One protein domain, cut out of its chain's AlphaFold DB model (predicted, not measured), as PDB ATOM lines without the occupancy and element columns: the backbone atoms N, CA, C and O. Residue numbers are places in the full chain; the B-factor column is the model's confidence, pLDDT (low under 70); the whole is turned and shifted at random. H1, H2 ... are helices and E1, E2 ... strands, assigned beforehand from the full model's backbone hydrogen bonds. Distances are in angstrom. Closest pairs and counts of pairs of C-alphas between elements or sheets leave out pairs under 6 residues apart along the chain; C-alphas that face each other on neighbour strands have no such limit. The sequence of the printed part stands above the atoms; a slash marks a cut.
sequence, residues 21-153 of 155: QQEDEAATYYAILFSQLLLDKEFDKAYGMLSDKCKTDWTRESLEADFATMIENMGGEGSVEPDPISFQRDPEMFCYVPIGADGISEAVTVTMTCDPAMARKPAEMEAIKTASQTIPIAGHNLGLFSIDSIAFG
ATOM      1  N   GLN A  21     152.280 138.957 126.457       88.38
ATOM      2  CA  GLN A  21     153.387 138.360 127.201       88.38
ATOM      3  C   GLN A  21     154.591 139.306 127.222       88.38
ATOM      4  O   GLN A  21     154.859 139.999 126.243       88.38
ATOM      5  N   GLN A  22     155.359 139.293 128.316       88.56
ATOM      6  CA  GLN A  22     156.599 140.076 128.400       88.56
ATOM      7  C   GLN A  22     157.623 139.624 127.353       88.56
ATOM      8  O   GLN A  22     158.397 140.444 126.867       88.56
ATOM      9  N   GLU A  23     157.617 138.343 126.963       90.81
ATOM     10  CA  GLU A  23     158.490 137.871 125.891       90.81
ATOM     11  C   GLU A  23     158.121 138.453 124.516       90.81
ATOM     12  O   GLU A  23     159.019 138.636 123.703       90.81
ATOM     13  N   ASP A  24     156.845 138.770 124.245       92.25
ATOM     14  CA  ASP A  24     156.440 139.436 122.987       92.25
ATOM     15  C   ASP A  24     157.046 140.837 122.892       92.25
ATOM     16  O   ASP A  24     157.610 141.245 121.875       92.25
ATOM     17  N   GLU A  25     156.929 141.569 123.996       93.12
ATOM     18  CA  GLU A  25     157.462 142.913 124.118       93.12
ATOM     19  C   GLU A  25     158.993 142.895 124.000       93.12
ATOM     20  O   GLU A  25     159.570 143.656 123.227       93.12
ATOM     21  N   ALA A  26     159.661 141.978 124.708       93.81
ATOM     22  CA  ALA A  26     161.112 141.833 124.644       93.81
ATOM     23  C   ALA A  26     161.603 141.429 123.243       93.81
ATOM     24  O   ALA A  26     162.619 141.952 122.790       93.81
ATOM     25  N   ALA A  27     160.876 140.564 122.529       94.38
ATOM     26  CA  ALA A  27     161.177 140.229 121.139       94.38
ATOM     27  C   ALA A  27     161.044 141.455 120.224       94.38
ATOM     28  O   ALA A  27     161.912 141.708 119.390       94.38
ATOM     29  N   THR A  28     160.006 142.267 120.432       95.38
ATOM     30  CA  THR A  28     159.816 143.515 119.685       95.38
ATOM     31  C   THR A  28     160.989 144.471 119.920       95.38
ATOM     32  O   THR A  28     161.590 144.944 118.960       95.38
ATOM     33  N   TYR A  29     161.411 144.686 121.171       95.56
ATOM     34  CA  TYR A  29     162.605 145.491 121.460       95.56
ATOM     35  C   TYR A  29     163.892 144.900 120.873       95.56
ATOM     36  O   TYR A  29     164.743 145.655 120.405       95.56
ATOM     37  N   TYR A  30     164.035 143.571 120.851       96.12
ATOM     38  CA  TYR A  30     165.171 142.898 120.218       96.12
ATOM     39  C   TYR A  30     165.245 143.212 118.716       96.12
ATOM     40  O   TYR A  30     166.319 143.530 118.205       96.12
ATOM     41  N   ALA A  31     164.104 143.195 118.021       96.94
ATOM     42  CA  ALA A  31     164.015 143.555 116.607       96.94
ATOM     43  C   ALA A  31     164.329 145.042 116.361       96.94
ATOM     44  O   ALA A  31     165.093 145.366 115.455       96.94
ATOM     45  N   ILE A  32     163.801 145.951 117.189       96.69
ATOM     46  CA  ILE A  32     164.086 147.394 117.086       96.69
ATOM     47  C   ILE A  32     165.582 147.664 117.298       96.69
ATOM     48  O   ILE A  32     166.184 148.423 116.540       96.69
ATOM     49  N   LEU A  33     166.199 147.016 118.291       96.81
ATOM     50  CA  LEU A  33     167.631 147.136 118.552       96.81
ATOM     51  C   LEU A  33     168.468 146.632 117.373       96.81
ATOM     52  O   LEU A  33     169.425 147.297 116.985       96.81
ATOM     53  N   PHE A  34     168.099 145.498 116.777       97.75
ATOM     54  CA  PHE A  34     168.755 145.005 115.567       97.75
ATOM     55  C   PHE A  34     168.705 146.046 114.441       97.75
ATOM     56  O   PHE A  34     169.746 146.401 113.891       97.75
ATOM     57  N   SER A  35     167.520 146.591 114.155       97.25
ATOM     58  CA  SER A  35     167.337 147.621 113.130       97.25
ATOM     59  C   SER A  35     168.145 148.888 113.415       97.25
ATOM     60  O   SER A  35     168.746 149.451 112.500       97.25
ATOM     61  N   GLN A  36     168.215 149.316 114.678       97.00
ATOM     62  CA  GLN A  36     169.021 150.472 115.061       97.00
ATOM     63  C   GLN A  36     170.519 150.223 114.862       97.00
ATOM     64  O   GLN A  36     171.211 151.092 114.342       97.00
ATOM     65  N   LEU A  37     171.028 149.041 115.217       96.94
ATOM     66  CA  LEU A  37     172.441 148.714 115.004       96.94
ATOM     67  C   LEU A  37     172.819 148.743 113.517       96.94
ATOM     68  O   LEU A  37     173.930 149.152 113.184       96.94
ATOM     69  N   LEU A  38     171.907 148.349 112.622       97.38
ATOM     70  CA  LEU A  38     172.115 148.480 111.178       97.38
ATOM     71  C   LEU A  38     172.193 149.954 110.748       97.38
ATOM     72  O   LEU A  38     173.110 150.325 110.015       97.38
ATOM     73  N   LEU A  39     171.287 150.805 111.245       96.19
ATOM     74  CA  LEU A  39     171.301 152.253 110.982       96.19
ATOM     75  C   LEU A  39     172.583 152.929 111.488       96.19
ATOM     76  O   LEU A  39     173.173 153.743 110.779       96.19
ATOM     77  N   ASP A  40     173.058 152.529 112.667       95.50
ATOM     78  CA  ASP A  40     174.303 153.022 113.266       95.50
ATOM     79  C   ASP A  40     175.563 152.445 112.593       95.50
ATOM     80  O   ASP A  40     176.689 152.757 112.991       95.50
ATOM     81  N   LYS A  41     175.394 151.612 111.555       96.12
ATOM     82  CA  LYS A  41     176.462 150.904 110.831       96.12
ATOM     83  C   LYS A  41     177.290 149.985 111.733       96.12
ATOM     84  O   LYS A  41     178.424 149.625 111.410       96.12
ATOM     85  N   GLU A  42     176.717 149.541 112.847       97.12
ATOM     86  CA  GLU A  42     177.320 148.588 113.775       97.12
ATOM     87  C   GLU A  42     177.055 147.134 113.337       97.12
ATOM     88  O   GLU A  42     176.597 146.291 114.116       97.12
ATOM     89  N   PHE A  43     177.364 146.821 112.075       97.06
ATOM     90  CA  PHE A  43     177.022 145.539 111.444       97.06
ATOM     91  C   PHE A  43     177.599 144.321 112.162       97.06
ATOM     92  O   PHE A  43     176.955 143.281 112.179       97.06
ATOM     93  N   ASP A  44     178.761 144.426 112.810       97.31
ATOM     94  CA  ASP A  44     179.328 143.297 113.558       97.31
ATOM     95  C   ASP A  44     178.476 142.944 114.788       97.31
ATOM     96  O   ASP A  44     178.314 141.769 115.128       97.31
ATOM     97  N   LYS A  45     177.877 143.954 115.434       97.12
ATOM     98  CA  LYS A  45     176.959 143.759 116.563       97.12
ATOM     99  C   LYS A  45     175.620 143.209 116.082       97.12
ATOM    100  O   LYS A  45     175.141 142.232 116.652       97.12
ATOM    101  N   ALA A  46     175.063 143.776 115.009       97.75
ATOM    102  CA  ALA A  46     173.836 143.276 114.388       97.75
ATOM    103  C   ALA A  46     174.004 141.821 113.905       97.75
ATOM    104  O   ALA A  46     173.189 140.956 114.212       97.75
ATOM    105  N   TYR A  47     175.118 141.507 113.240       97.81
ATOM    106  CA  TYR A  47     175.456 140.152 112.793       97.81
ATOM    107  C   TYR A  47     175.639 139.175 113.967       97.81
ATOM    108  O   TYR A  47     175.312 137.988 113.877       97.81
ATOM    109  N   GLY A  48     176.124 139.671 115.108       96.69
ATOM    110  CA  GLY A  48     176.204 138.923 116.361       96.69
ATOM    111  C   GLY A  48     174.848 138.435 116.882       96.69
ATOM    112  O   GLY A  48     174.807 137.396 117.541       96.69
ATOM    113  N   MET A  49     173.753 139.124 116.545       97.38
ATOM    114  CA  MET A  49     172.383 138.791 116.965       97.38
ATOM    115  C   MET A  49     171.740 137.661 116.148       97.38
ATOM    116  O   MET A  49     170.698 137.134 116.555       97.38
ATOM    117  N   LEU A  50     172.349 137.277 115.022       97.50
ATOM    118  CA  LEU A  50     171.841 136.231 114.136       97.50
ATOM    119  C   LEU A  50     172.114 134.833 114.700       97.50
ATOM    120  O   LEU A  50     173.185 134.552 115.261       97.50
ATOM    121  N   SER A  51     171.150 133.936 114.513       96.38
ATOM    122  CA  SER A  51     171.320 132.515 114.786       96.38
ATOM    123  C   SER A  51     172.293 131.884 113.791       96.38
ATOM    124  O   SER A  51     172.577 132.433 112.725       96.38
ATOM    125  N   ASP A  52     172.816 130.705 114.126       95.38
ATOM    126  CA  ASP A  52     173.724 129.994 113.220       95.38
ATOM    127  C   ASP A  52     173.023 129.573 111.924       95.38
ATOM    128  O   ASP A  52     173.661 129.544 110.875       95.38
ATOM    129  N   LYS A  53     171.706 129.327 111.986       93.81
ATOM    130  CA  LYS A  53     170.854 129.107 110.812       93.81
ATOM    131  C   LYS A  53     170.821 130.358 109.937       93.81
ATOM    132  O   LYS A  53     171.136 130.275 108.765       93.81
ATOM    133  N   CYS A  54     170.512 131.526 110.494       96.69
ATOM    134  CA  CYS A  54     170.448 132.755 109.697       96.69
ATOM    135  C   CYS A  54     171.802 133.094 109.042       96.69
ATOM    136  O   CYS A  54     171.857 133.555 107.903       96.69
ATOM    137  N   LYS A  55     172.912 132.778 109.719       97.00
ATOM    138  CA  LYS A  55     174.275 132.960 109.194       97.00
ATOM    139  C   LYS A  55     174.642 132.030 108.033       97.00
ATOM    140  O   LYS A  55     175.656 132.280 107.385       97.00
ATOM    141  N   THR A  56     173.868 130.978 107.743       96.38
ATOM    142  CA  THR A  56     174.072 130.208 106.502       96.38
ATOM    143  C   THR A  56     173.599 130.973 105.275       96.38
ATOM    144  O   THR A  56     174.152 130.781 104.195       96.38
ATOM    145  N   ASP A  57     172.604 131.841 105.459       95.94
ATOM    146  CA  ASP A  57     171.977 132.617 104.392       95.94
ATOM    147  C   ASP A  57     172.589 134.022 104.291       95.94
ATOM    148  O   ASP A  57     172.638 134.610 103.212       95.94
ATOM    149  N   TRP A  58     173.110 134.536 105.409       96.56
ATOM    150  CA  TRP A  58     173.698 135.865 105.515       96.56
ATOM    151  C   TRP A  58     175.173 135.820 105.908       96.56
ATOM    152  O   TRP A  58     175.559 135.342 106.981       96.56
ATOM    153  N   THR A  59     176.004 136.432 105.070       97.81
ATOM    154  CA  THR A  59     177.340 136.880 105.473       97.81
ATOM    155  C   THR A  59     177.238 138.261 106.111       97.81
ATOM    156  O   THR A  59     176.255 138.980 105.913       97.81
ATOM    157  N   ARG A  60     178.261 138.660 106.870       97.56
ATOM    158  CA  ARG A  60     178.319 140.013 107.429       97.56
ATOM    159  C   ARG A  60     178.321 141.051 106.301       97.56
ATOM    160  O   ARG A  60     177.650 142.070 106.401       97.56
ATOM    161  N   GLU A  61     179.049 140.780 105.223       97.81
ATOM    162  CA  GLU A  61     179.160 141.657 104.059       97.81
ATOM    163  C   GLU A  61     177.849 141.756 103.272       97.81
ATOM    164  O   GLU A  61     177.478 142.852 102.863       97.81
ATOM    165  N   SER A  62     177.127 140.646 103.081       97.69
ATOM    166  CA  SER A  62     175.825 140.680 102.398       97.69
ATOM    167  C   SER A  62     174.769 141.400 103.233       97.69
ATOM    168  O   SER A  62     173.971 142.140 102.671       97.69
ATOM    169  N   LEU A  63     174.807 141.262 104.566       97.94
ATOM    170  CA  LEU A  63     173.931 142.008 105.475       97.94
ATOM    171  C   LEU A  63     174.108 143.520 105.310       97.94
ATOM    172  O   LEU A  63     173.126 144.249 105.196       97.94
ATOM    173  N   GLU A  64     175.359 143.979 105.273       98.06
ATOM    174  CA  GLU A  64     175.683 145.386 105.039       98.06
ATOM    175  C   GLU A  64     175.253 145.850 103.643       98.06
ATOM    176  O   GLU A  64     174.631 146.903 103.518       98.06
ATOM    177  N   ALA A  65     175.542 145.066 102.601       97.75
ATOM    178  CA  ALA A  65     175.238 145.436 101.221       97.75
ATOM    179  C   ALA A  65     173.728 145.555 100.948       97.75
ATOM    180  O   ALA A  65     173.280 146.531 100.336       97.75
ATOM    181  N   ASP A  66     172.931 144.599 101.423       97.19
ATOM    182  CA  ASP A  66     171.485 144.615 101.199       97.19
ATOM    183  C   ASP A  66     170.811 145.710 102.035       97.19
ATOM    184  O   ASP A  66     169.926 146.410 101.539       97.19
ATOM    185  N   PHE A  67     171.271 145.932 103.273       97.00
ATOM    186  CA  PHE A  67     170.785 147.050 104.078       97.00
ATOM    187  C   PHE A  67     171.141 148.399 103.438       97.00
ATOM    188  O   PHE A  67     170.285 149.275 103.343       97.00
ATOM    189  N   ALA A  68     172.370 148.565 102.937       95.94
ATOM    190  CA  ALA A  68     172.771 149.773 102.218       95.94
ATOM    191  C   ALA A  68     171.889 150.017 100.983       95.94
ATOM    192  O   ALA A  68     171.438 151.139 100.775       95.94
ATOM    193  N   THR A  69     171.558 148.963 100.232       95.31
ATOM    194  CA  THR A  69     170.633 149.048  99.089       95.31
ATOM    195  C   THR A  69     169.245 149.535  99.519       95.31
ATOM    196  O   THR A  69     168.651 150.385  98.856       95.31
ATOM    197  N   MET A  70     168.720 149.044 100.647       95.25
ATOM    198  CA  MET A  70     167.449 149.522 101.205       95.25
ATOM    199  C   MET A  70     167.511 151.017 101.557       95.25
ATOM    200  O   MET A  70     166.622 151.772 101.173       95.25
ATOM    201  N   ILE A  71     168.573 151.454 102.237       94.62
ATOM    202  CA  ILE A  71     168.793 152.859 102.617       94.62
ATOM    203  C   ILE A  71     168.929 153.760 101.376       94.62
ATOM    204  O   ILE A  71     168.320 154.827 101.307       94.62
ATOM    205  N   GLU A  72     169.651 153.319 100.345       92.19
ATOM    206  CA  GLU A  72     169.754 154.036  99.069       92.19
ATOM    207  C   GLU A  72     168.391 154.192  98.378       92.19
ATOM    208  O   GLU A  72     168.076 155.275  97.879       92.19
ATOM    209  N   ASN A  73     167.545 153.156  98.407       90.19
ATOM    210  CA  ASN A  73     166.187 153.211  97.853       90.19
ATOM    211  C   ASN A  73     165.267 154.195  98.598       90.19
ATOM    212  O   ASN A  73     164.320 154.711  98.000       90.19
ATOM    213  N   MET A  74     165.554 154.492  99.870       90.75
ATOM    214  CA  MET A  74     164.871 155.547 100.634       90.75
ATOM    215  C   MET A  74     165.378 156.957 100.329       90.75
ATOM    216  O   MET A  74     164.802 157.926 100.813       90.75
ATOM    217  N   GLY A  75     166.442 157.094  99.539       87.81
ATOM    218  CA  GLY A  75     167.062 158.384  99.249       87.81
ATOM    219  C   GLY A  75     168.119 158.822 100.265       87.81
ATOM    220  O   GLY A  75     168.591 159.954 100.166       87.81
ATOM    221  N   GLY A  76     168.536 157.954 101.194       86.31
ATOM    222  CA  GLY A  76     169.594 158.261 102.158       86.31
ATOM    223  C   GLY A  76     169.315 157.742 103.567       86.31
ATOM    224  O   GLY A  76     168.648 156.730 103.748       86.31
ATOM    225  N   GLU A  77     169.883 158.424 104.565       87.19
ATOM    226  CA  GLU A  77     169.807 158.041 105.981       87.19
ATOM    227  C   GLU A  77     168.360 157.910 106.472       87.19
ATOM    228  O   GLU A  77     167.517 158.734 106.135       87.19
ATOM    229  N   GLY A  78     168.095 156.902 107.308       91.38
ATOM    230  CA  GLY A  78     166.779 156.673 107.900       91.38
ATOM    231  C   GLY A  78     166.794 156.619 109.420       91.38
ATOM    232  O   GLY A  78     167.844 156.615 110.060       91.38
ATOM    233  N   SER A  79     165.602 156.556 110.001       93.94
ATOM    234  CA  SER A  79     165.402 156.346 111.432       93.94
ATOM    235  C   SER A  79     164.356 155.267 111.674       93.94
ATOM    236  O   SER A  79     163.497 155.041 110.825       93.94
ATOM    237  N   VAL A  80     164.426 154.592 112.821       94.69
ATOM    238  CA  VAL A  80     163.341 153.699 113.243       94.69
ATOM    239  C   VAL A  80     162.058 154.512 113.380       94.69
ATOM    240  O   VAL A  80     162.014 155.473 114.153       94.69
ATOM    241  N   GLU A  81     161.005 154.085 112.691       93.31
ATOM    242  CA  GLU A  81     159.670 154.640 112.865       93.31
ATOM    243  C   GLU A  81     158.939 153.848 113.949       93.31
ATOM    244  O   GLU A  81     158.731 152.639 113.821       93.31
ATOM    245  N   PRO A  82     158.527 154.503 115.042       88.06
ATOM    246  CA  PRO A  82     157.853 153.822 116.135       88.06
ATOM    247  C   PRO A  82     156.382 153.509 115.840       88.06
ATOM    248  O   PRO A  82     155.691 153.016 116.732       88.06
ATOM    249  N   ASP A  83     155.888 153.866 114.654       89.50
ATOM    250  CA  ASP A  83     154.485 153.786 114.276       89.50
ATOM    251  C   ASP A  83     154.322 153.488 112.768       89.50
ATOM    252  O   ASP A  83     154.748 154.314 111.956       89.50
ATOM    253  N   PRO A  84     153.688 152.368 112.362       90.50
ATOM    254  CA  PRO A  84     153.292 151.209 113.169       90.50
ATOM    255  C   PRO A  84     154.374 150.116 113.189       90.50
ATOM    256  O   PRO A  84     154.879 149.707 112.147       90.50
ATOM    257  N   ILE A  85     154.652 149.537 114.357       93.94
ATOM    258  CA  ILE A  85     155.425 148.292 114.485       93.94
ATOM    259  C   ILE A  85     154.451 147.114 114.456       93.94
ATOM    260  O   ILE A  85     153.442 147.117 115.160       93.94
ATOM    261  N   SER A  86     154.740 146.099 113.637       94.94
ATOM    262  CA  SER A  86     153.880 144.910 113.545       94.94
ATOM    263  C   SER A  86     154.565 143.680 114.133       94.94
ATOM    264  O   SER A  86     155.721 143.397 113.825       94.94
ATOM    265  N   PHE A  87     153.839 142.936 114.959       95.00
ATOM    266  CA  PHE A  87     154.301 141.748 115.662       95.00
ATOM    267  C   PHE A  87     153.319 140.596 115.463       95.00
ATOM    268  O   PHE A  87     152.109 140.768 115.591       95.00
ATOM    269  N   GLN A  88     153.827 139.394 115.213       93.44
ATOM    270  CA  GLN A  88     153.014 138.184 115.223       93.44
ATOM    271  C   GLN A  88     153.771 137.066 115.927       93.44
ATOM    272  O   GLN A  88     154.920 136.772 115.611       93.44
ATOM    273  N   ARG A  89     153.089 136.392 116.851       89.31
ATOM    274  CA  ARG A  89     153.554 135.134 117.432       89.31
ATOM    275  C   ARG A  89     152.897 133.986 116.667       89.31
ATOM    276  O   ARG A  89     151.672 133.986 116.605       89.31
ATOM    277  N   ASP A  90     153.699 133.045 116.150       81.19
ATOM    278  CA  ASP A  90     153.371 131.680 115.659       81.19
ATOM    279  C   ASP A  90     153.676 131.468 114.158       81.19
ATOM    280  O   ASP A  90     153.172 132.231 113.322       81.19
ATOM    281  N   PRO A  91     154.437 130.413 113.784       75.31
ATOM    282  CA  PRO A  91     155.192 129.472 114.639       75.31
ATOM    283  C   PRO A  91     156.464 130.065 115.261       75.31
ATOM    284  O   PRO A  91     156.998 129.522 116.223       75.31
ATOM    285  N   GLU A  92     156.918 131.199 114.737       84.69
ATOM    286  CA  GLU A  92     158.086 131.958 115.184       84.69
ATOM    287  C   GLU A  92     157.632 133.378 115.574       84.69
ATOM    288  O   GLU A  92     156.493 133.775 115.300       84.69
ATOM    289  N   MET A  93     158.484 134.140 116.264       92.75
ATOM    290  CA  MET A  93     158.200 135.544 116.579       92.75
ATOM    291  C   MET A  93     158.574 136.403 115.374       92.75
ATOM    292  O   MET A  93     159.752 136.614 115.098       92.75
ATOM    293  N   PHE A  94     157.570 136.874 114.648       94.38
ATOM    294  CA  PHE A  94     157.718 137.783 113.519       94.38
ATOM    295  C   PHE A  94     157.659 139.235 114.000       94.38
ATOM    296  O   PHE A  94     156.766 139.599 114.768       94.38
ATOM    297  N   CYS A  95     158.583 140.069 113.525       96.31
ATOM    298  CA  CYS A  95     158.591 141.511 113.760       96.31
ATOM    299  C   CYS A  95     158.860 142.268 112.460       96.31
ATOM    300  O   CYS A  95     159.822 141.978 111.751       96.31
ATOM    301  N   TYR A  96     158.043 143.282 112.206       95.62
ATOM    302  CA  TYR A  96     158.220 144.272 111.154       95.62
ATOM    303  C   TYR A  96     158.528 145.620 111.805       95.62
ATOM    304  O   TYR A  96     157.675 146.175 112.508       95.62
ATOM    305  N   VAL A  97     159.743 146.126 111.589       96.62
ATOM    306  CA  VAL A  97     160.215 147.410 112.121       96.62
ATOM    307  C   VAL A  97     160.360 148.389 110.956       96.62
ATOM    308  O   VAL A  97     161.293 148.232 110.158       96.62
ATOM    309  N   PRO A  98     159.470 149.388 110.826       94.81
ATOM    310  CA  PRO A  98     159.581 150.358 109.754       94.81
ATOM    311  C   PRO A  98     160.771 151.290 109.979       94.81
ATOM    312  O   PRO A  98     161.077 151.703 111.099       94.81
ATOM    313  N   ILE A  99     161.434 151.617 108.878       94.69
ATOM    314  CA  ILE A  99     162.498 152.606 108.787       94.69
ATOM    315  C   ILE A  99     162.003 153.714 107.861       94.69
ATOM    316  O   ILE A  99     161.495 153.431 106.776       94.69
ATOM    317  N   GLY A 100     162.125 154.965 108.289       90.69
ATOM    318  CA  GLY A 100     161.634 156.130 107.561       90.69
ATOM    319  C   GLY A 100     162.742 157.119 107.227       90.69
ATOM    320  O   GLY A 100     163.653 157.336 108.028       90.69
ATOM    321  N   ALA A 101     162.642 157.723 106.043       88.31
ATOM    322  CA  ALA A 101     163.450 158.856 105.593       88.31
ATOM    323  C   ALA A 101     162.668 159.682 104.563       88.31
ATOM    324  O   ALA A 101     162.092 159.119 103.638       88.31
ATOM    325  N   ASP A 102     162.633 161.011 104.707       82.06
ATOM    326  CA  ASP A 102     162.117 161.948 103.691       82.06
ATOM    327  C   ASP A 102     160.755 161.575 103.052       82.06
ATOM    328  O   ASP A 102     160.506 161.789 101.865       82.06
ATOM    329  N   GLY A 103     159.832 161.030 103.855       77.75
ATOM    330  CA  GLY A 103     158.488 160.630 103.408       77.75
ATOM    331  C   GLY A 103     158.423 159.283 102.677       77.75
ATOM    332  O   GLY A 103     157.355 158.902 102.194       77.75
ATOM    333  N   ILE A 104     159.538 158.556 102.614       85.62
ATOM    334  CA  ILE A 104     159.639 157.167 102.176       85.62
ATOM    335  C   ILE A 104     159.810 156.281 103.412       85.62
ATOM    336  O   ILE A 104     160.506 156.641 104.359       85.62
ATOM    337  N   SER A 105     159.167 155.114 103.400       89.12
ATOM    338  CA  SER A 105     159.373 154.088 104.414       89.12
ATOM    339  C   SER A 105     159.727 152.759 103.759       89.12
ATOM    340  O   SER A 105     159.092 152.338 102.788       89.12
ATOM    341  N   GLU A 106     160.755 152.125 104.304       93.44
ATOM    342  CA  GLU A 106     161.120 150.728 104.093       93.44
ATOM    343  C   GLU A 106     161.013 150.009 105.444       93.44
ATOM    344  O   GLU A 106     160.544 150.582 106.430       93.44
ATOM    345  N   ALA A 107     161.437 148.751 105.528       94.81
ATOM    346  CA  ALA A 107     161.435 148.046 106.798       94.81
ATOM    347  C   ALA A 107     162.528 147.000 106.911       94.81
ATOM    348  O   ALA A 107     162.993 146.420 105.929       94.81
ATOM    349  N   VAL A 108     162.865 146.720 108.162       97.38
ATOM    350  CA  VAL A 108     163.599 145.527 108.551       97.38
ATOM    351  C   VAL A 108     162.585 144.545 109.116       97.38
ATOM    352  O   VAL A 108     161.911 144.817 110.113       97.38
ATOM    353  N   THR A 109     162.470 143.402 108.458       96.81
ATOM    354  CA  THR A 109     161.620 142.299 108.894       96.81
ATOM    355  C   THR A 109     162.496 141.193 109.446       96.81
ATOM    356  O   THR A 109     163.459 140.793 108.795       96.81
ATOM    357  N   VAL A 110     162.157 140.678 110.625       97.31
ATOM    358  CA  VAL A 110     162.866 139.552 111.237       97.31
ATOM    359  C   VAL A 110     161.904 138.473 111.706       97.31
ATOM    360  O   VAL A 110     160.791 138.756 112.154       97.31
ATOM    361  N   THR A 111     162.365 137.228 111.648       96.12
ATOM    362  CA  THR A 111     161.801 136.134 112.445       96.12
ATOM    363  C   THR A 111     162.802 135.732 113.514       96.12
ATOM    364  O   THR A 111     164.016 135.786 113.298       96.12
ATOM    365  N   MET A 112     162.304 135.377 114.692       95.06
ATOM    366  CA  MET A 112     163.135 135.054 115.843       95.06
ATOM    367  C   MET A 112     162.614 133.825 116.574       95.06
ATOM    368  O   MET A 112     161.401 133.626 116.722       95.06
ATOM    369  N   THR A 113     163.555 133.071 117.129       92.12
ATOM    370  CA  THR A 113     163.291 132.037 118.125       92.12
ATOM    371  C   THR A 113     163.618 132.558 119.519       92.12
ATOM    372  O   THR A 113     164.616 133.247 119.731       92.12
ATOM    373  N   CYS A 114     162.776 132.194 120.486       91.44
ATOM    374  CA  CYS A 114     163.020 132.391 121.910       91.44
ATOM    375  C   CYS A 114     163.499 131.073 122.526       91.44
ATOM    376  O   CYS A 114     162.691 130.251 122.958       91.44
ATOM    377  N   ASP A 115     164.814 130.871 122.554       87.75
ATOM    378  CA  ASP A 115     165.449 129.717 123.186       87.75
ATOM    379  C   ASP A 115     166.739 130.169 123.890       87.75
ATOM    380  O   ASP A 115     167.694 130.571 123.217       87.75
ATOM    381  N   PRO A 116     166.820 130.065 125.231       85.75
ATOM    382  CA  PRO A 116     168.031 130.390 125.981       85.75
ATOM    383  C   PRO A 116     169.298 129.682 125.476       85.75
ATOM    384  O   PRO A 116     170.391 130.225 125.613       85.75
ATOM    385  N   ALA A 117     169.181 128.474 124.911       88.88
ATOM    386  CA  ALA A 117     170.321 127.712 124.405       88.88
ATOM    387  C   ALA A 117     170.875 128.265 123.081       88.88
ATOM    388  O   ALA A 117     172.048 128.050 122.768       88.88
ATOM    389  N   MET A 118     170.046 128.975 122.314       87.19
ATOM    390  CA  MET A 118     170.411 129.578 121.027       87.19
ATOM    391  C   MET A 118     170.557 131.099 121.105       87.19
ATOM    392  O   MET A 118     171.017 131.724 120.147       87.19
ATOM    393  N   ALA A 119     170.207 131.682 122.251       90.44
ATOM    394  CA  ALA A 119     170.172 133.113 122.456       90.44
ATOM    395  C   ALA A 119     171.501 133.796 122.111       90.44
ATOM    396  O   ALA A 119     172.606 133.317 122.398       90.44
ATOM    397  N   ARG A 120     171.376 134.973 121.506       91.19
ATOM    398  CA  ARG A 120     172.480 135.867 121.195       91.19
ATOM    399  C   ARG A 120     172.330 137.104 122.063       91.19
ATOM    400  O   ARG A 120     171.297 137.761 122.057       91.19
ATOM    401  N   LYS A 121     173.359 137.413 122.857       88.00
ATOM    402  CA  LYS A 121     173.349 138.635 123.663       88.00
ATOM    403  C   LYS A 121     173.506 139.824 122.707       88.00
ATOM    404  O   LYS A 121     174.552 139.907 122.059       88.00
ATOM    405  N   PRO A 122     172.523 140.731 122.619       87.44
ATOM    406  CA  PRO A 122     172.672 141.908 121.788       87.44
ATOM    407  C   PRO A 122     173.583 142.924 122.481       87.44
ATOM    408  O   PRO A 122     173.929 142.788 123.660       87.44
ATOM    409  N   ALA A 123     173.986 143.954 121.743       85.56
ATOM    410  CA  ALA A 123     174.710 145.070 122.330       85.56
ATOM    411  C   ALA A 123     173.853 145.783 123.387       85.56
ATOM    412  O   ALA A 123     172.636 145.878 123.256       85.56
ATOM    413  N   GLU A 124     174.495 146.290 124.438       86.44
ATOM    414  CA  GLU A 124     173.797 147.087 125.444       86.44
ATOM    415  C   GLU A 124     173.511 148.479 124.871       86.44
ATOM    416  O   GLU A 124     174.420 149.183 124.427       86.44
ATOM    417  N   MET A 125     172.234 148.851 124.866       89.06
ATOM    418  CA  MET A 125     171.745 150.158 124.451       89.06
ATOM    419  C   MET A 125     170.656 150.588 125.429       89.06
ATOM    420  O   MET A 125     169.755 149.814 125.742       89.06
ATOM    421  N   GLU A 126     170.745 151.823 125.919       90.62
ATOM    422  CA  GLU A 126     169.787 152.334 126.903       90.62
ATOM    423  C   GLU A 126     168.459 152.731 126.256       90.62
ATOM    424  O   GLU A 126     167.389 152.451 126.797       90.62
ATOM    425  N   ALA A 127     168.525 153.382 125.091       93.00
ATOM    426  CA  ALA A 127     167.360 153.852 124.359       93.00
ATOM    427  C   ALA A 127     167.684 154.167 122.892       93.00
ATOM    428  O   ALA A 127     168.825 154.478 122.550       93.00
ATOM    429  N   ILE A 128     166.643 154.174 122.063       93.81
ATOM    430  CA  ILE A 128     166.666 154.512 120.638       93.81
ATOM    431  C   ILE A 128     165.960 155.848 120.436       93.81
ATOM    432  O   ILE A 128     164.840 156.045 120.912       93.81
ATOM    433  N   LYS A 129     166.619 156.778 119.739       91.12
ATOM    434  CA  LYS A 129     166.047 158.081 119.385       91.12
ATOM    435  C   LYS A 129     165.455 158.001 117.985       91.12
ATOM    436  O   LYS A 129     166.195 157.850 117.020       91.12
ATOM    437  N   THR A 130     164.139 158.120 117.894       88.00
ATOM    438  CA  THR A 130     163.425 158.242 116.622       88.00
ATOM    439  C   THR A 130     163.224 159.719 116.281       88.00
ATOM    440  O   THR A 130     163.526 160.601 117.092       88.00
ATOM    441  N   ALA A 131     162.678 160.011 115.100       82.81
ATOM    442  CA  ALA A 131     162.342 161.379 114.709       82.81
ATOM    443  C   ALA A 131     161.347 162.063 115.671       82.81
ATOM    444  O   ALA A 131     161.383 163.282 115.847       82.81
ATOM    445  N   SER A 132     160.458 161.288 116.298       83.44
ATOM    446  CA  SER A 132     159.337 161.804 117.090       83.44
ATOM    447  C   SER A 132     159.463 161.565 118.595       83.44
ATOM    448  O   SER A 132     158.798 162.257 119.367       83.44
ATOM    449  N   GLN A 133     160.292 160.615 119.042       88.56
ATOM    450  CA  GLN A 133     160.339 160.206 120.450       88.56
ATOM    451  C   GLN A 133     161.557 159.330 120.795       88.56
ATOM    452  O   GLN A 133     162.484 159.148 120.013       88.56
ATOM    453  N   THR A 134     161.579 158.801 122.020       91.81
ATOM    454  CA  THR A 134     162.622 157.899 122.515       91.81
ATOM    455  C   THR A 134     162.005 156.587 122.987       91.81
ATOM    456  O   THR A 134     161.085 156.604 123.804       91.81
ATOM    457  N   ILE A 135     162.530 155.469 122.488       93.06
ATOM    458  CA  ILE A 135     162.142 154.108 122.871       93.06
ATOM    459  C   ILE A 135     163.195 153.580 123.863       93.06
ATOM    460  O   ILE A 135     164.352 153.436 123.467       93.06
ATOM    461  N   PRO A 136     162.871 153.323 125.140       92.12
ATOM    462  CA  PRO A 136     163.791 152.709 126.086       92.12
ATOM    463  C   PRO A 136     164.030 151.245 125.706       92.12
ATOM    464  O   PRO A 136     163.109 150.538 125.315       92.12
ATOM    465  N   ILE A 137     165.277 150.804 125.825       90.69
ATOM    466  CA  ILE A 137     165.707 149.429 125.535       90.69
ATOM    467  C   ILE A 137     166.294 148.767 126.790       90.69
ATOM    468  O   ILE A 137     166.188 147.550 126.965       90.69
ATOM    469  N   ALA A 138     166.865 149.554 127.706       84.19
ATOM    470  CA  ALA A 138     167.375 149.041 128.971       84.19
ATOM    471  C   ALA A 138     166.275 148.413 129.841       84.19
ATOM    472  O   ALA A 138     165.142 148.883 129.905       84.19
ATOM    473  N   GLY A 139     166.646 147.354 130.565       80.56
ATOM    474  CA  GLY A 139     165.763 146.668 131.513       80.56
ATOM    475  C   GLY A 139     164.917 145.543 130.912       80.56
ATOM    476  O   GLY A 139     164.307 144.788 131.668       80.56
ATOM    477  N   HIS A 140     164.928 145.368 129.588       85.44
ATOM    478  CA  HIS A 140     164.274 144.239 128.930       85.44
ATOM    479  C   HIS A 140     165.200 143.018 128.867       85.44
ATOM    480  O   HIS A 140     166.407 143.130 128.640       85.44
ATOM    481  N   ASN A 141     164.642 141.820 129.073       85.31
ATOM    482  CA  ASN A 141     165.409 140.578 128.998       85.31
ATOM    483  C   ASN A 141     165.608 140.148 127.539       85.31
ATOM    484  O   ASN A 141     164.927 139.262 127.029       85.31
ATOM    485  N   LEU A 142     166.547 140.808 126.870       89.06
ATOM    486  CA  LEU A 142     166.854 140.586 125.459       89.06
ATOM    487  C   LEU A 142     167.760 139.366 125.215       89.06
ATOM    488  O   LEU A 142     167.930 138.933 124.082       89.06
ATOM    489  N   GLY A 143     168.337 138.783 126.269       84.19
ATOM    490  CA  GLY A 143     169.286 137.668 126.186       84.19
ATOM    491  C   GLY A 143     168.654 136.293 125.959       84.19
ATOM    492  O   GLY A 143     169.260 135.299 126.347       84.19
ATOM    493  N   LEU A 144     167.444 136.231 125.397       90.44
ATOM    494  CA  LEU A 144     166.691 134.993 125.149       90.44
ATOM    495  C   LEU A 144     166.457 134.708 123.660       90.44
ATOM    496  O   LEU A 144     165.935 133.645 123.325       90.44
ATOM    497  N   PHE A 145     166.824 135.640 122.778       95.12
ATOM    498  CA  PHE A 145     166.430 135.606 121.373       95.12
ATOM    499  C   PHE A 145     167.617 135.419 120.434       95.12
ATOM    500  O   PHE A 145     168.754 135.773 120.746       95.12
ATOM    501  N   SER A 146     167.330 134.892 119.252       96.50
ATOM    502  CA  SER A 146     168.217 134.923 118.091       96.50
ATOM    503  C   SER A 146     167.391 135.154 116.832       96.50
ATOM    504  O   SER A 146     166.287 134.619 116.726       96.50
ATOM    505  N   ILE A 147     167.915 135.925 115.878       97.62
ATOM    506  CA  ILE A 147     167.243 136.164 114.591       97.62
ATOM    507  C   ILE A 147     167.510 134.989 113.654       97.62
ATOM    508  O   ILE A 147     168.668 134.664 113.394       97.62
ATOM    509  N   ASP A 148     166.446 134.374 113.146       96.50
ATOM    510  CA  ASP A 148     166.493 133.200 112.271       96.50
ATOM    511  C   ASP A 148     166.310 133.532 110.793       96.50
ATOM    512  O   ASP A 148     166.793 132.788 109.938       96.50
ATOM    513  N   SER A 149     165.664 134.654 110.477       96.88
ATOM    514  CA  SER A 149     165.611 135.199 109.122       96.88
ATOM    515  C   SER A 149     165.487 136.717 109.138       96.88
ATOM    516  O   SER A 149     164.992 137.302 110.103       96.88
ATOM    517  N   ILE A 150     165.941 137.340 108.050       97.38
ATOM    518  CA  ILE A 150     165.904 138.784 107.821       97.38
ATOM    519  C   ILE A 150     165.367 139.025 106.412       97.38
ATOM    520  O   ILE A 150     165.721 138.296 105.484       97.38
ATOM    521  N   ALA A 151     164.563 140.067 106.250       96.50
ATOM    522  CA  ALA A 151     164.237 140.652 104.959       96.50
ATOM    523  C   ALA A 151     164.276 142.182 105.053       96.50
ATOM    524  O   ALA A 151     163.903 142.758 106.079       96.50
ATOM    525  N   PHE A 152     164.718 142.825 103.973       96.38
ATOM    526  CA  PHE A 152     164.797 144.276 103.857       96.38
ATOM    527  C   PHE A 152     163.837 144.794 102.799       96.38
ATOM    528  O   PHE A 152     163.681 144.189 101.737       96.38
ATOM    529  N   GLY A 153     163.261 145.953 103.083       89.88
ATOM    530  CA  GLY A 153     162.441 146.710 102.154       89.88
ATOM    531  C   GLY A 153     160.944 146.650 102.449       89.88
ATOM    532  O   GLY A 153     160.501 146.170 103.497       89.88
TER     533      GLY A 153
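Overview. This is residues 21 to 153 of the 155 residues of an uncharacterized protein of Gregarina niphandrodes (UniProt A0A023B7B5). A twisted wall of four antiparallel strands, E1, E2, E3 and E6, has the long helix H1 packed on one face. H4 packs over E3 and E6, short H2 joins up with both H1 and H4, little H3 sits beside E6, and the small hairpin of E4 and E5 lies at the side of H1. The printed part has 133 residues, with named elements in the order H1 H2 H3 H4 E1 E2 E3 E4 E5 E6; its class is mixed, helices and strands. The large sheet's order is E1, E2, E3, E6. The whole is compact, with a radius of gyration of the C-alphas of 13.6 A and spans of 40 by 32 by 27 A.

Along the chain. Start with the sheet: E1 is residues 85 to 89, E2 is residues 93 to 101 over 26.3 A, and E3, residues 104 to 114, runs 31.9 A from C-alpha 104 at (159.639, 157.167, 102.176). E6, residues 145 to 152, spans 19.6 A, bends by 63 degrees at residue 148 and ends at C-alpha 152, (164.797, 144.276, 103.857). Find C-alpha 22 at (156.599, 140.076, 128.400); from there H1 runs 25.8 A to residue 39. H2 is residues 43 to 48, H3 is residues 54 to 57, and H4, residues 60 to 73, spans 20.3 A. E4 is residues 127 to 129 and E5 residues 134 to 136.

Arrangement. E1, E2 and E3 form a meander, each strand the antiparallel neighbour of the one before; look at N 88 and O 94, 3.0 A, and at N 97 and O 108, 2.9 A. Between E3 and E6, N 109 and O 151 are 2.9 A apart. H1 and H4 make two layers with the sheet, helices on one face. H1's closest C-alphas to E2 are those of Ile 32 and Val 97, 6.3 A. H4 runs along the strands, 3 degrees from E3 on the local plane, at a height over the sheet of 9.9 A. H1 and H2, a helical hairpin, touch at Phe 34 and Ala 46, their closest C-alphas, 5.5 A. H2 touches H4 at a steep tilt of 52 degrees, closest at the C-alphas of Tyr 47 and Arg 60, 6.1 A. H3 is on the sheet but over none of its strands; its closest C-alphas to E6 are Cys 54 and Asp 148, 4.7 A. In the hairpin of E4 and E5, N 128 and O 135 are 2.8 A apart; the closest C-alphas of H1 and E4, Gln 36 and Ile 128, are 7.3 A apart. Every O i to N i+4 pair is within hydrogen-bond range in H1, H2 and H4; H3 is too short for one.

Size, cuts and confidence. The two C-alphas farthest apart, those of Asp 102 and Ala 117, are 40.8 A apart. The printed part has no cut. The links H4 to E1 and E3 to E4 are long, the latter being residues 115 to 126. The model's mean pLDDT over the printed part is 92.6, and no printed residue is under 70.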